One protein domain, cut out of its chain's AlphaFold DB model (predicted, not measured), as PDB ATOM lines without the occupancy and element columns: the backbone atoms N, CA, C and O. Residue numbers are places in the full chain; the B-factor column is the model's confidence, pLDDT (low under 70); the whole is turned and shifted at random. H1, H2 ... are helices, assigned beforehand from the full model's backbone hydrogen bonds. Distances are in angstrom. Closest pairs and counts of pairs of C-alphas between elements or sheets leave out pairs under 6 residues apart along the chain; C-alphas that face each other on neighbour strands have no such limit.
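AT A GLANCE: This is residues 323 to 389 and 400 to 422 of the 433 residues of the protein "Unannotated protein" of freshwater metagenome (UniProt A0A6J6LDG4). What shape would one see first? Helix H4 is in the middle of a slab of four helices: with H1 and H2 it makes a three-helix bundle, their centres forming a triangle, and the long H3 packs on its other side. The helices are mostly aligned, H2 and H4 running one way and H1 and H3 the other, and the long axis stretches from residue 323 of H1 to residue 389, just beyond H3. What is it made of? The 90 printed residues include four named helices, in the order H1, H2, H3, H4, and no named strand, and the class is all helix. How large and how dense is it? The outline is elongated, spanning 49 by 28 by 17 A, and the whole is only just compact, close to loose, with a radius of gyration of the C-alphas of 14.1 A.

IN THESE COORDINATES: Where does the first helix begin, and what follows it? H1 covers residues 323 to 341, with C-alpha 323 at (144.411, 145.137, 262.779), and measures 27.3 A from first to last C-alpha. H2 covers residues 344 to 359 and measures 22.7 A. Which helix is the longest? H3, residues 363 to 387, has 25 residues and measures 35.9 A, from C-alpha 363 at (154.532, 158.672, 261.894) to C-alpha 387 at (158.364, 181.926, 234.865). Where does the last helix lie? H4 covers residues 401 to 421, measures 30.9 A and ends with C-alpha 421 at (145.907, 156.608, 263.045).

HOW THE PARTS SIT: Which helix is the hub, and how do H1 and H2 stand to it? H4 is the hub, touching H1, H2 and H3. H1 touches H4 with residues 326 to 334 alone, meeting residues 412 to 420 of H4, at a shallow tilt of 18 degrees, opposite ways; the closest C-alphas, of Ile 330 and Ser 416, are 6.4 A apart. H2 touches H4 the same way at a shallow tilt of 33 degrees, only just short of steep, and their closest C-alphas, of Val 354 and Leu 413, are 6.1 A apart. How do H1 and H2 meet? They form a helical hairpin, touching at a shallow tilt of 27 degrees, opposite ways, with the C-alphas of Met 338 and Ala 347 closest at 4.8 A. Where does H3 stand? H3 touches H4 at a shallow tilt of 25 degrees, opposite ways, with the C-alphas of Thr 370 and Cys 410 closest at 5.9 A. H3 is close to H2 but not clearly touching, the closest C-alphas being those of Ser 357 and Gln 363 at 6.8 A, and H1 and H3 are apart. What do the backbone N and O atoms show? In H2 and H3 every O i to N i+4 pair is within hydrogen-bond range; in H1 it is 13 of 15 pairs and in H4 16 of 17.

THE WHOLE: How far does the printed part reach? The two C-alphas farthest apart, those of Gln 323 and Ser 389, are 49.6 A apart, while the first and last printed C-alphas, of Gln 323 and Thr 422, are 11.4 A apart. Where is the cut, and how are the other links? Residues 390 to 399 are not printed, and C-alphas 389 and 400 are 12.5 A apart across the cut, in the link from H3 to H4. The links from H1 to H2 and from H2 to H3 are tight, with two and three residues. Where is confidence low? The mean pLDDT of the printed part is 80.0, and residues 323 to 324, 384 to 389, 400 to 402 and 421 to 422 of this predicted model are under 70.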
ATOM      1  N   GLN A 323     143.265 144.206 262.888       67.88
ATOM      2  CA  GLN A 323     144.411 145.137 262.779       67.88
ATOM      3  C   GLN A 323     145.459 144.716 261.728       67.88
ATOM      4  O   GLN A 323     145.944 145.551 260.966       67.88
ATOM      5  N   ARG A 324     145.775 143.414 261.658       68.25
ATOM      6  CA  ARG A 324     146.717 142.839 260.680       68.25
ATOM      7  C   ARG A 324     146.239 142.970 259.231       68.25
ATOM      8  O   ARG A 324     147.043 143.222 258.346       68.25
ATOM      9  N   TRP A 325     144.930 142.866 259.001       74.75
ATOM     10  CA  TRP A 325     144.329 143.037 257.680       74.75
ATOM     11  C   TRP A 325     144.196 144.511 257.314       74.75
ATOM     12  O   TRP A 325     144.362 144.840 256.153       74.75
ATOM     13  N   LYS A 326     144.020 145.416 258.286       75.19
ATOM     14  CA  LYS A 326     143.947 146.866 258.030       75.19
ATOM     15  C   LYS A 326     145.185 147.395 257.293       75.19
ATOM     16  O   LYS A 326     145.038 148.166 256.351       75.19
ATOM     17  N   MET A 327     146.391 146.979 257.692       78.94
ATOM     18  CA  MET A 327     147.629 147.397 257.014       78.94
ATOM     19  C   MET A 327     147.708 146.835 255.594       78.94
ATOM     20  O   MET A 327     147.985 147.581 254.660       78.94
ATOM     21  N   VAL A 328     147.387 145.549 255.429       82.94
ATOM     22  CA  VAL A 328     147.350 144.884 254.118       82.94
ATOM     23  C   VAL A 328     146.333 145.555 253.196       82.94
ATOM     24  O   VAL A 328     146.647 145.829 252.045       82.94
ATOM     25  N   THR A 329     145.148 145.901 253.702       83.06
ATOM     26  CA  THR A 329     144.105 146.598 252.943       83.06
ATOM     27  C   THR A 329     144.539 148.005 252.539       83.06
ATOM     28  O   THR A 329     144.316 148.383 251.396       83.06
ATOM     29  N   ILE A 330     145.185 148.778 253.422       84.00
ATOM     30  CA  ILE A 330     145.692 150.119 253.075       84.00
ATOM     31  C   ILE A 330     146.756 150.024 251.976       84.00
ATOM     32  O   ILE A 330     146.682 150.767 251.002       84.00
ATOM     33  N   VAL A 331     147.707 149.094 252.101       85.75
ATOM     34  CA  VAL A 331     148.763 148.889 251.095       85.75
ATOM     35  C   VAL A 331     148.172 148.401 249.768       85.75
ATOM     36  O   VAL A 331     148.532 148.925 248.721       85.75
ATOM     37  N   ALA A 332     147.220 147.464 249.792       85.62
ATOM     38  CA  ALA A 332     146.574 146.948 248.583       85.62
ATOM     39  C   ALA A 332     145.715 148.007 247.869       85.62
ATOM     40  O   ALA A 332     145.771 148.118 246.647       85.62
ATOM     41  N   LEU A 333     144.955 148.816 248.617       86.38
ATOM     42  CA  LEU A 333     144.188 149.931 248.051       86.38
ATOM     43  C   LEU A 333     145.107 151.013 247.479       86.38
ATOM     44  O   LEU A 333     144.797 151.576 246.434       86.38
ATOM     45  N   ASN A 334     146.240 151.282 248.134       86.50
ATOM     46  CA  ASN A 334     147.250 152.202 247.621       86.50
ATOM     47  C   ASN A 334     147.848 151.694 246.300       86.50
ATOM     48  O   ASN A 334     147.857 152.439 245.326       86.50
ATOM     49  N   ALA A 335     148.248 150.418 246.246       84.88
ATOM     50  CA  ALA A 335     148.773 149.784 245.039       84.88
ATOM     51  C   ALA A 335     147.770 149.840 243.880       84.88
ATOM     52  O   ALA A 335     148.134 150.220 242.770       84.88
ATOM     53  N   LEU A 336     146.498 149.518 244.146       86.38
ATOM     54  CA  LEU A 336     145.434 149.568 243.143       86.38
ATOM     55  C   LEU A 336     145.211 150.997 242.629       86.38
ATOM     56  O   LEU A 336     145.142 151.211 241.422       86.38
ATOM     57  N   LEU A 337     145.134 151.976 243.537       82.88
ATOM     58  CA  LEU A 337     144.917 153.379 243.187       82.88
ATOM     59  C   LEU A 337     146.084 153.949 242.370       82.88
ATOM     60  O   LEU A 337     145.861 154.586 241.346       82.88
ATOM     61  N   MET A 338     147.325 153.702 242.796       83.44
ATOM     62  CA  MET A 338     148.517 154.186 242.094       83.44
ATOM     63  C   MET A 338     148.695 153.493 240.738       83.44
ATOM     64  O   MET A 338     149.050 154.155 239.770       83.44
ATOM     65  N   SER A 339     148.378 152.197 240.638       79.56
ATOM     66  CA  SER A 339     148.428 151.469 239.365       79.56
ATOM     67  C   SER A 339     147.371 151.949 238.368       79.56
ATOM     68  O   SER A 339     147.593 151.821 237.170       79.56
ATOM     69  N   ALA A 340     146.227 152.450 238.844       79.06
ATOM     70  CA  ALA A 340     145.167 152.981 237.989       79.06
ATOM     71  C   ALA A 340     145.427 154.428 237.537       79.06
ATOM     72  O   ALA A 340     144.988 154.811 236.458       79.06
ATOM     73  N   LEU A 341     146.097 155.234 238.369       75.19
ATOM     74  CA  LEU A 341     146.323 156.660 238.105       75.19
ATOM     75  C   LEU A 341     147.656 156.964 237.414       75.19
ATOM     76  O   LEU A 341     147.766 158.007 236.776       75.19
ATOM     77  N   LEU A 342     148.666 156.113 237.597       78.94
ATOM     78  CA  LEU A 342     150.027 156.327 237.108       78.94
ATOM     79  C   LEU A 342     150.500 155.085 236.336       78.94
ATOM     80  O   LEU A 342     150.081 154.863 235.205       78.94
ATOM     81  N   ASP A 343     151.350 154.255 236.945       79.25
ATOM     82  CA  ASP A 343     151.905 153.049 236.337       79.25
ATOM     83  C   ASP A 343     152.224 151.973 237.394       79.25
ATOM     84  O   ASP A 343     152.278 152.223 238.602       79.25
ATOM     85  N   GLY A 344     152.462 150.737 236.948       81.88
ATOM     86  CA  GLY A 344     152.746 149.619 237.854       81.88
ATOM     87  C   GLY A 344     154.050 149.777 238.650       81.88
ATOM     88  O   GLY A 344     154.133 149.326 239.794       81.88
ATOM     89  N   ARG A 345     155.070 150.448 238.097       84.00
ATOM     90  CA  ARG A 345     156.361 150.651 238.775       84.00
ATOM     91  C   ARG A 345     156.235 151.700 239.876       84.00
ATOM     92  O   ARG A 345     156.768 151.489 240.969       84.00
ATOM     93  N   THR A 346     155.518 152.796 239.632       78.94
ATOM     94  CA  THR A 346     155.206 153.783 240.680       78.94
ATOM     95  C   THR A 346     154.325 153.177 241.768       78.94
ATOM     96  O   THR A 346     154.611 153.385 242.949       78.94
ATOM     97  N   ALA A 347     153.342 152.342 241.418       84.44
ATOM     98  CA  ALA A 347     152.513 151.626 242.389       84.44
ATOM     99  C   ALA A 347     153.319 150.719 243.336       84.44
ATOM    100  O   ALA A 347     153.062 150.706 244.542       84.44
ATOM    101  N   LEU A 348     154.326 150.001 242.823       87.50
ATOM    102  CA  LEU A 348     155.176 149.117 243.630       87.50
ATOM    103  C   LEU A 348     155.990 149.888 244.676       87.50
ATOM    104  O   LEU A 348     155.920 149.582 245.869       87.50
ATOM    105  N   TRP A 349     156.746 150.902 244.248       87.00
ATOM    106  CA  TRP A 349     157.624 151.633 245.164       87.00
ATOM    107  C   TRP A 349     156.837 152.498 246.153       87.00
ATOM    108  O   TRP A 349     157.189 152.543 247.331       87.00
ATOM    109  N   THR A 350     155.730 153.120 245.734       85.00
ATOM    110  CA  THR A 350     154.856 153.882 246.649       85.00
ATOM    111  C   THR A 350     154.230 152.996 247.716       85.00
ATOM    112  O   THR A 350     154.269 153.343 248.897       85.00
ATOM    113  N   SER A 351     153.748 151.813 247.336       87.31
ATOM    114  CA  SER A 351     153.184 150.838 248.272       87.31
ATOM    115  C   SER A 351     154.227 150.312 249.258       87.31
ATOM    116  O   SER A 351     153.919 150.133 250.438       87.31
ATOM    117  N   ALA A 352     155.479 150.132 248.818       88.75
ATOM    118  CA  ALA A 352     156.590 149.797 249.706       88.75
ATOM    119  C   ALA A 352     156.867 150.927 250.717       88.75
ATOM    120  O   ALA A 352     156.968 150.665 251.916       88.75
ATOM    121  N   ILE A 353     156.905 152.189 250.268       87.88
ATOM    122  CA  ILE A 353     157.087 153.351 251.155       87.88
ATOM    123  C   ILE A 353     155.924 153.460 252.146       87.88
ATOM    124  O   ILE A 353     156.162 153.707 253.329       87.88
ATOM    125  N   VAL A 354     154.679 153.237 251.714       86.50
ATOM    126  CA  VAL A 354     153.508 153.206 252.605       86.50
ATOM    127  C   VAL A 354     153.650 152.081 253.633       86.50
ATOM    128  O   VAL A 354     153.496 152.342 254.824       86.50
ATOM    129  N   ALA A 355     154.010 150.863 253.222       87.12
ATOM    130  CA  ALA A 355     154.208 149.737 254.136       87.12
ATOM    131  C   ALA A 355     155.293 150.028 255.193       87.12
ATOM    132  O   ALA A 355     155.047 149.858 256.390       87.12
ATOM    133  N   LEU A 356     156.451 150.556 254.774       86.75
ATOM    134  CA  LEU A 356     157.514 150.997 255.685       86.75
ATOM    135  C   LEU A 356     157.041 152.125 256.616       86.75
ATOM    136  O   LEU A 356     157.306 152.097 257.818       86.75
ATOM    137  N   SER A 357     156.307 153.103 256.087       83.31
ATOM    138  CA  SER A 357     155.805 154.256 256.846       83.31
ATOM    139  C   SER A 357     154.777 153.865 257.907       83.31
ATOM    140  O   SER A 357     154.743 154.454 258.988       83.31
ATOM    141  N   LEU A 358     153.963 152.847 257.627       82.12
ATOM    142  CA  LEU A 358     153.028 152.267 258.589       82.12
ATOM    143  C   LEU A 358     153.747 151.475 259.688       82.12
ATOM    144  O   LEU A 358     153.260 151.446 260.820       82.12
ATOM    145  N   TRP A 359     154.904 150.885 259.378       82.44
ATOM    146  CA  TRP A 359     155.739 150.157 260.335       82.44
ATOM    147  C   TRP A 359     156.577 151.082 261.234       82.44
ATOM    148  O   TRP A 359     156.890 150.740 262.377       82.44
ATOM    149  N   MET A 360     156.902 152.286 260.759       81.00
ATOM    150  CA  MET A 360     157.653 153.274 261.530       81.00
ATOM    151  C   MET A 360     156.863 153.819 262.728       81.00
ATOM    152  O   MET A 360     155.732 154.288 262.618       81.00
ATOM    153  N   ARG A 361     157.518 153.869 263.894       75.19
ATOM    154  CA  ARG A 361     156.944 154.393 265.149       75.19
ATOM    155  C   ARG A 361     156.738 155.918 265.138       75.19
ATOM    156  O   ARG A 361     155.904 156.439 265.873       75.19
ATOM    157  N   GLN A 362     157.480 156.641 264.297       81.00
ATOM    158  CA  GLN A 362     157.532 158.109 264.258       81.00
ATOM    159  C   GLN A 362     156.664 158.721 263.145       81.00
ATOM    160  O   GLN A 362     157.041 159.695 262.500       81.00
ATOM    161  N   GLN A 363     155.445 158.210 262.952       77.69
ATOM    162  CA  GLN A 363     154.532 158.672 261.894       77.69
ATOM    163  C   GLN A 363     154.247 160.188 261.909       77.69
ATOM    164  O   GLN A 363     153.780 160.738 260.922       77.69
ATOM    165  N   ARG A 364     154.464 160.888 263.035       78.94
ATOM    166  CA  ARG A 364     154.283 162.354 263.117       78.94
ATOM    167  C   ARG A 364     155.310 163.087 262.264       78.94
ATOM    168  O   ARG A 364     154.933 164.037 261.594       78.94
ATOM    169  N   ILE A 365     156.557 162.621 262.267       84.25
ATOM    170  CA  ILE A 365     157.636 163.215 261.474       84.25
ATOM    171  C   ILE A 365     157.361 162.990 259.990       84.25
ATOM    172  O   ILE A 365     157.454 163.930 259.214       84.25
ATOM    173  N   LEU A 366     156.916 161.784 259.621       83.62
ATOM    174  CA  LEU A 366     156.555 161.456 258.240       83.62
ATOM    175  C   LEU A 366     155.435 162.354 257.709       83.62
ATOM    176  O   LEU A 366     155.570 162.890 256.623       83.62
ATOM    177  N   ILE A 367     154.373 162.597 258.487       82.50
ATOM    178  CA  ILE A 367     153.291 163.502 258.065       82.50
ATOM    179  C   ILE A 367     153.822 164.918 257.812       82.50
ATOM    180  O   ILE A 367     153.506 165.502 256.777       82.50
ATOM    181  N   TRP A 368     154.632 165.466 258.723       85.00
ATOM    182  CA  TRP A 368     155.207 166.803 258.545       85.00
ATOM    183  C   TRP A 368     156.140 166.870 257.337       85.00
ATOM    184  O   TRP A 368     156.030 167.798 256.544       85.00
ATOM    185  N   LEU A 369     156.998 165.864 257.164       87.75
ATOM    186  CA  LEU A 369     157.920 165.764 256.040       87.75
ATOM    187  C   LEU A 369     157.169 165.662 254.704       87.75
ATOM    188  O   LEU A 369     157.441 166.437 253.794       87.75
ATOM    189  N   THR A 370     156.187 164.764 254.591       85.75
ATOM    190  CA  THR A 370     155.375 164.612 253.374       85.75
ATOM    191  C   THR A 370     154.561 165.873 253.083       85.75
ATOM    192  O   THR A 370     154.459 166.269 251.927       85.75
ATOM    193  N   THR A 371     154.037 166.548 254.110       86.56
ATOM    194  CA  THR A 371     153.346 167.838 253.936       86.56
ATOM    195  C   THR A 371     154.304 168.913 253.422       86.56
ATOM    196  O   THR A 371     153.963 169.616 252.478       86.56
ATOM    197  N   ALA A 372     155.515 169.006 253.983       88.12
ATOM    198  CA  ALA A 372     156.531 169.960 253.542       88.12
ATOM    199  C   ALA A 372     156.954 169.711 252.084       88.12
ATOM    200  O   ALA A 372     156.980 170.646 251.283       88.12
ATOM    201  N   ILE A 373     157.206 168.450 251.712       88.00
ATOM    202  CA  ILE A 373     157.532 168.058 250.332       88.00
ATOM    203  C   ILE A 373     156.378 168.412 249.390       88.00
ATOM    204  O   ILE A 373     156.620 169.015 248.350       88.00
ATOM    205  N   PHE A 374     155.132 168.111 249.767       87.12
ATOM    206  CA  PHE A 374     153.954 168.464 248.974       87.12
ATOM    207  C   PHE A 374     153.858 169.976 248.742       87.12
ATOM    208  O   PHE A 374     153.662 170.413 247.610       87.12
ATOM    209  N   THR A 375     154.050 170.786 249.788       85.44
ATOM    210  CA  THR A 375     154.013 172.252 249.664       85.44
ATOM    211  C   THR A 375     155.154 172.806 248.816       85.44
ATOM    212  O   THR A 375     154.922 173.713 248.022       85.44
ATOM    213  N   LEU A 376     156.365 172.252 248.936       87.69
ATOM    214  CA  LEU A 376     157.517 172.667 248.133       87.69
ATOM    215  C   LEU A 376     157.339 172.282 246.663       87.69
ATOM    216  O   LEU A 376     157.586 173.111 245.795       87.69
ATOM    217  N   ALA A 377     156.858 171.067 246.382       83.12
ATOM    218  CA  ALA A 377     156.565 170.613 245.025       83.12
ATOM    219  C   ALA A 377     155.476 171.477 244.368       83.12
ATOM    220  O   ALA A 377     155.648 171.919 243.237       83.12
ATOM    221  N   MET A 378     154.404 171.793 245.105       80.81
ATOM    222  CA  MET A 378     153.345 172.687 244.627       80.81
ATOM    223  C   MET A 378     153.872 174.110 244.368       80.81
ATOM    224  O   MET A 378     153.548 174.727 243.353       80.81
ATOM    225  N   GLY A 379     154.718 174.629 245.263       81.62
ATOM    226  CA  GLY A 379     155.358 175.935 245.100       81.62
ATOM    227  C   GLY A 379     156.297 175.987 243.895       81.62
ATOM    228  O   GLY A 379     156.264 176.959 243.148       81.62
ATOM    229  N   ALA A 380     157.075 174.927 243.664       81.69
ATOM    230  CA  ALA A 380     157.948 174.802 242.502       81.69
ATOM    231  C   ALA A 380     157.145 174.774 241.194       81.69
ATOM    232  O   ALA A 380     157.467 175.533 240.286       81.69
ATOM    233  N   THR A 381     156.048 174.005 241.126       75.00
ATOM    234  CA  THR A 381     155.165 174.010 239.943       75.00
ATOM    235  C   THR A 381     154.512 175.358 239.695       75.00
ATOM    236  O   THR A 381     154.358 175.778 238.553       75.00
ATOM    237  N   TRP A 382     154.118 176.046 240.767       75.12
ATOM    238  CA  TRP A 382     153.525 177.370 240.660       75.12
ATOM    239  C   TRP A 382     154.551 178.380 240.150       75.12
ATOM    240  O   TRP A 382     154.255 179.165 239.256       75.12
ATOM    241  N   TRP A 383     155.769 178.343 240.695       74.69
ATOM    242  CA  TRP A 383     156.875 179.182 240.253       74.69
ATOM    243  C   TRP A 383     157.210 178.937 238.783       74.69
ATOM    244  O   TRP A 383     157.237 179.882 238.001       74.69
ATOM    245  N   GLU A 384     157.359 177.673 238.393       69.75
ATOM    246  CA  GLU A 384     157.597 177.273 237.009       69.75
ATOM    247  C   GLU A 384     156.469 177.749 236.085       69.75
ATOM    248  O   GLU A 384     156.736 178.284 235.014       69.75
ATOM    249  N   SER A 385     155.207 177.673 236.514       64.62
ATOM    250  CA  SER A 385     154.078 178.205 235.743       64.62
ATOM    251  C   SER A 385     154.088 179.733 235.596       64.62
ATOM    252  O   SER A 385     153.459 180.244 234.670       64.62
ATOM    253  N   LEU A 386     154.732 180.469 236.506       66.31
ATOM    254  CA  LEU A 386     154.851 181.928 236.428       66.31
ATOM    255  C   LEU A 386     156.035 182.364 235.564       66.31
ATOM    256  O   LEU A 386     155.966 183.400 234.905       66.31
ATOM    257  N   THR A 387     157.126 181.598 235.584       63.72
ATOM    258  CA  THR A 387     158.364 181.926 234.865       63.72
ATOM    259  C   THR A 387     158.398 181.375 233.449       63.72
ATOM    260  O   THR A 387     159.116 181.899 232.601       63.72
ATOM    261  N   THR A 388     157.637 180.317 233.188       56.50
ATOM    262  CA  THR A 388     157.696 179.559 231.940       56.50
ATOM    263  C   THR A 388     156.337 179.642 231.269       56.50
ATOM    264  O   THR A 388     155.321 179.235 231.827       56.50
ATOM    265  N   SER A 389     156.301 180.174 230.048       53.38
ATOM    266  CA  SER A 389     155.101 180.088 229.219       53.38
ATOM    267  C   SER A 389     154.920 178.628 228.816       53.38
ATOM    268  O   SER A 389     155.565 178.177 227.870       53.38
ATOM    269  N   THR A 400     154.834 168.714 232.966       63.44
ATOM    270  CA  THR A 400     154.363 168.669 234.361       63.44
ATOM    271  C   THR A 400     154.353 167.259 234.965       63.44
ATOM    272  O   THR A 400     154.011 167.093 236.141       63.44
ATOM    273  N   GLN A 401     154.791 166.240 234.214       68.31
ATOM    274  CA  GLN A 401     154.701 164.830 234.605       68.31
ATOM    275  C   GLN A 401     155.449 164.515 235.913       68.31
ATOM    276  O   GLN A 401     154.902 163.859 236.804       68.31
ATOM    277  N   ALA A 402     156.679 165.018 236.069       69.12
ATOM    278  CA  ALA A 402     157.493 164.777 237.265       69.12
ATOM    279  C   ALA A 402     156.833 165.346 238.536       69.12
ATOM    280  O   ALA A 402     156.795 164.703 239.594       69.12
ATOM    281  N   SER A 403     156.248 166.535 238.414       76.06
ATOM    282  CA  SER A 403     155.551 167.200 239.508       76.06
ATOM    283  C   SER A 403     154.220 166.525 239.832       76.06
ATOM    284  O   SER A 403     153.917 166.302 241.005       76.06
ATOM    285  N   HIS A 404     153.465 166.110 238.811       76.69
ATOM    286  CA  HIS A 404     152.226 165.352 238.981       76.69
ATOM    287  C   HIS A 404     152.458 164.041 239.748       76.69
ATOM    288  O   HIS A 404     151.766 163.770 240.734       76.69
ATOM    289  N   HIS A 405     153.485 163.266 239.371       80.75
ATOM    290  CA  HIS A 405     153.854 162.032 240.075       80.75
ATOM    291  C   HIS A 405     154.183 162.314 241.546       80.75
ATOM    292  O   HIS A 405     153.662 161.653 242.444       80.75
ATOM    293  N   THR A 406     154.995 163.339 241.808       83.81
ATOM    294  CA  THR A 406     155.408 163.715 243.169       83.81
ATOM    295  C   THR A 406     154.215 164.104 244.050       83.81
ATOM    296  O   THR A 406     154.113 163.655 245.199       83.81
ATOM    297  N   LEU A 407     153.281 164.897 243.518       84.19
ATOM    298  CA  LEU A 407     152.077 165.325 244.233       84.19
ATOM    299  C   LEU A 407     151.145 164.142 244.541       84.19
ATOM    300  O   LEU A 407     150.669 164.025 245.675       84.19
ATOM    301  N   MET A 408     150.941 163.231 243.583       83.62
ATOM    302  CA  MET A 408     150.113 162.032 243.775       83.62
ATOM    303  C   MET A 408     150.690 161.091 244.834       83.62
ATOM    304  O   MET A 408     149.959 160.632 245.716       83.62
ATOM    305  N   VAL A 409     152.008 160.873 244.823       85.81
ATOM    306  CA  VAL A 409     152.717 160.075 245.839       85.81
ATOM    307  C   VAL A 409     152.506 160.659 247.240       85.81
ATOM    308  O   VAL A 409     152.172 159.933 248.180       85.81
ATOM    309  N   CYS A 410     152.651 161.979 247.384       86.12
ATOM    310  CA  CYS A 410     152.457 162.665 248.660       86.12
ATOM    311  C   CYS A 410     151.013 162.549 249.171       86.12
ATOM    312  O   CYS A 410     150.809 162.263 250.354       86.12
ATOM    313  N   LEU A 411     150.011 162.712 248.298       84.94
ATOM    314  CA  LEU A 411     148.597 162.542 248.658       84.94
ATOM    315  C   LEU A 411     148.296 161.112 249.118       84.94
ATOM    316  O   LEU A 411     147.629 160.914 250.138       84.94
ATOM    317  N   ALA A 412     148.832 160.117 248.412       84.44
ATOM    318  CA  ALA A 412     148.650 158.709 248.742       84.44
ATOM    319  C   ALA A 412     149.259 158.355 250.111       84.44
ATOM    320  O   ALA A 412     148.642 157.646 250.916       84.44
ATOM    321  N   LEU A 413     150.451 158.887 250.401       85.88
ATOM    322  CA  LEU A 413     151.136 158.737 251.687       85.88
ATOM    323  C   LEU A 413     150.378 159.422 252.826       85.88
ATOM    324  O   LEU A 413     150.135 158.793 253.858       85.88
ATOM    325  N   LEU A 414     149.951 160.675 252.637       85.81
ATOM    326  CA  LEU A 414     149.175 161.418 253.635       85.81
ATOM    327  C   LEU A 414     147.844 160.721 253.941       85.81
ATOM    328  O   LEU A 414     147.517 160.520 255.113       85.81
ATOM    329  N   GLY A 415     147.114 160.279 252.911       82.50
ATOM    330  CA  GLY A 415     145.874 159.517 253.072       82.50
ATOM    331  C   GLY A 415     146.085 158.226 253.869       82.50
ATOM    332  O   GLY A 415     145.365 157.963 254.836       82.50
ATOM    333  N   SER A 416     147.131 157.463 253.539       83.56
ATOM    334  CA  SER A 416     147.470 156.200 254.213       83.56
ATOM    335  C   SER A 416     147.883 156.400 255.680       83.56
ATOM    336  O   SER A 416     147.463 155.648 256.568       83.56
ATOM    337  N   LEU A 417     148.665 157.446 255.968       82.88
ATOM    338  CA  LEU A 417     149.086 157.809 257.325       82.88
ATOM    339  C   LEU A 417     147.913 158.312 258.182       82.88
ATOM    340  O   LEU A 417     147.850 158.003 259.375       82.88
ATOM    341  N   CYS A 418     146.954 159.025 257.591       78.25
ATOM    342  CA  CYS A 418     145.729 159.443 258.275       78.25
ATOM    343  C   CYS A 418     144.805 158.252 258.581       78.25
ATOM    344  O   CYS A 418     144.303 158.137 259.702       78.25
ATOM    345  N   LEU A 419     144.632 157.323 257.633       74.50
ATOM    346  CA  LEU A 419     143.796 156.123 257.793       74.50
ATOM    347  C   LEU A 419     144.331 155.140 258.847       74.50
ATOM    348  O   LEU A 419     143.554 154.433 259.499       74.50
ATOM    349  N   SER A 420     145.649 155.086 259.048       74.25
ATOM    350  CA  SER A 420     146.255 154.197 260.045       74.25
ATOM    351  C   SER A 420     146.022 154.667 261.483       74.25
ATOM    352  O   SER A 420     145.740 153.847 262.362       74.25
ATOM    353  N   ARG A 421     146.032 155.986 261.714       67.38
ATOM    354  CA  ARG A 421     145.907 156.608 263.045       67.38
ATOM    355  C   ARG A 421     144.538 156.529 263.695       67.38
ATOM    356  O   ARG A 421     144.442 156.732 264.902       67.38
ATOM    357  N   THR A 422     143.489 156.231 262.940       57.62
ATOM    358  CA  THR A 422     142.109 156.293 263.438       57.62
ATOM    359  C   THR A 422     141.775 155.306 264.568       57.62
ATOM    360  O   THR A 422     140.711 155.458 265.149       57.62
TER     361      THR A 422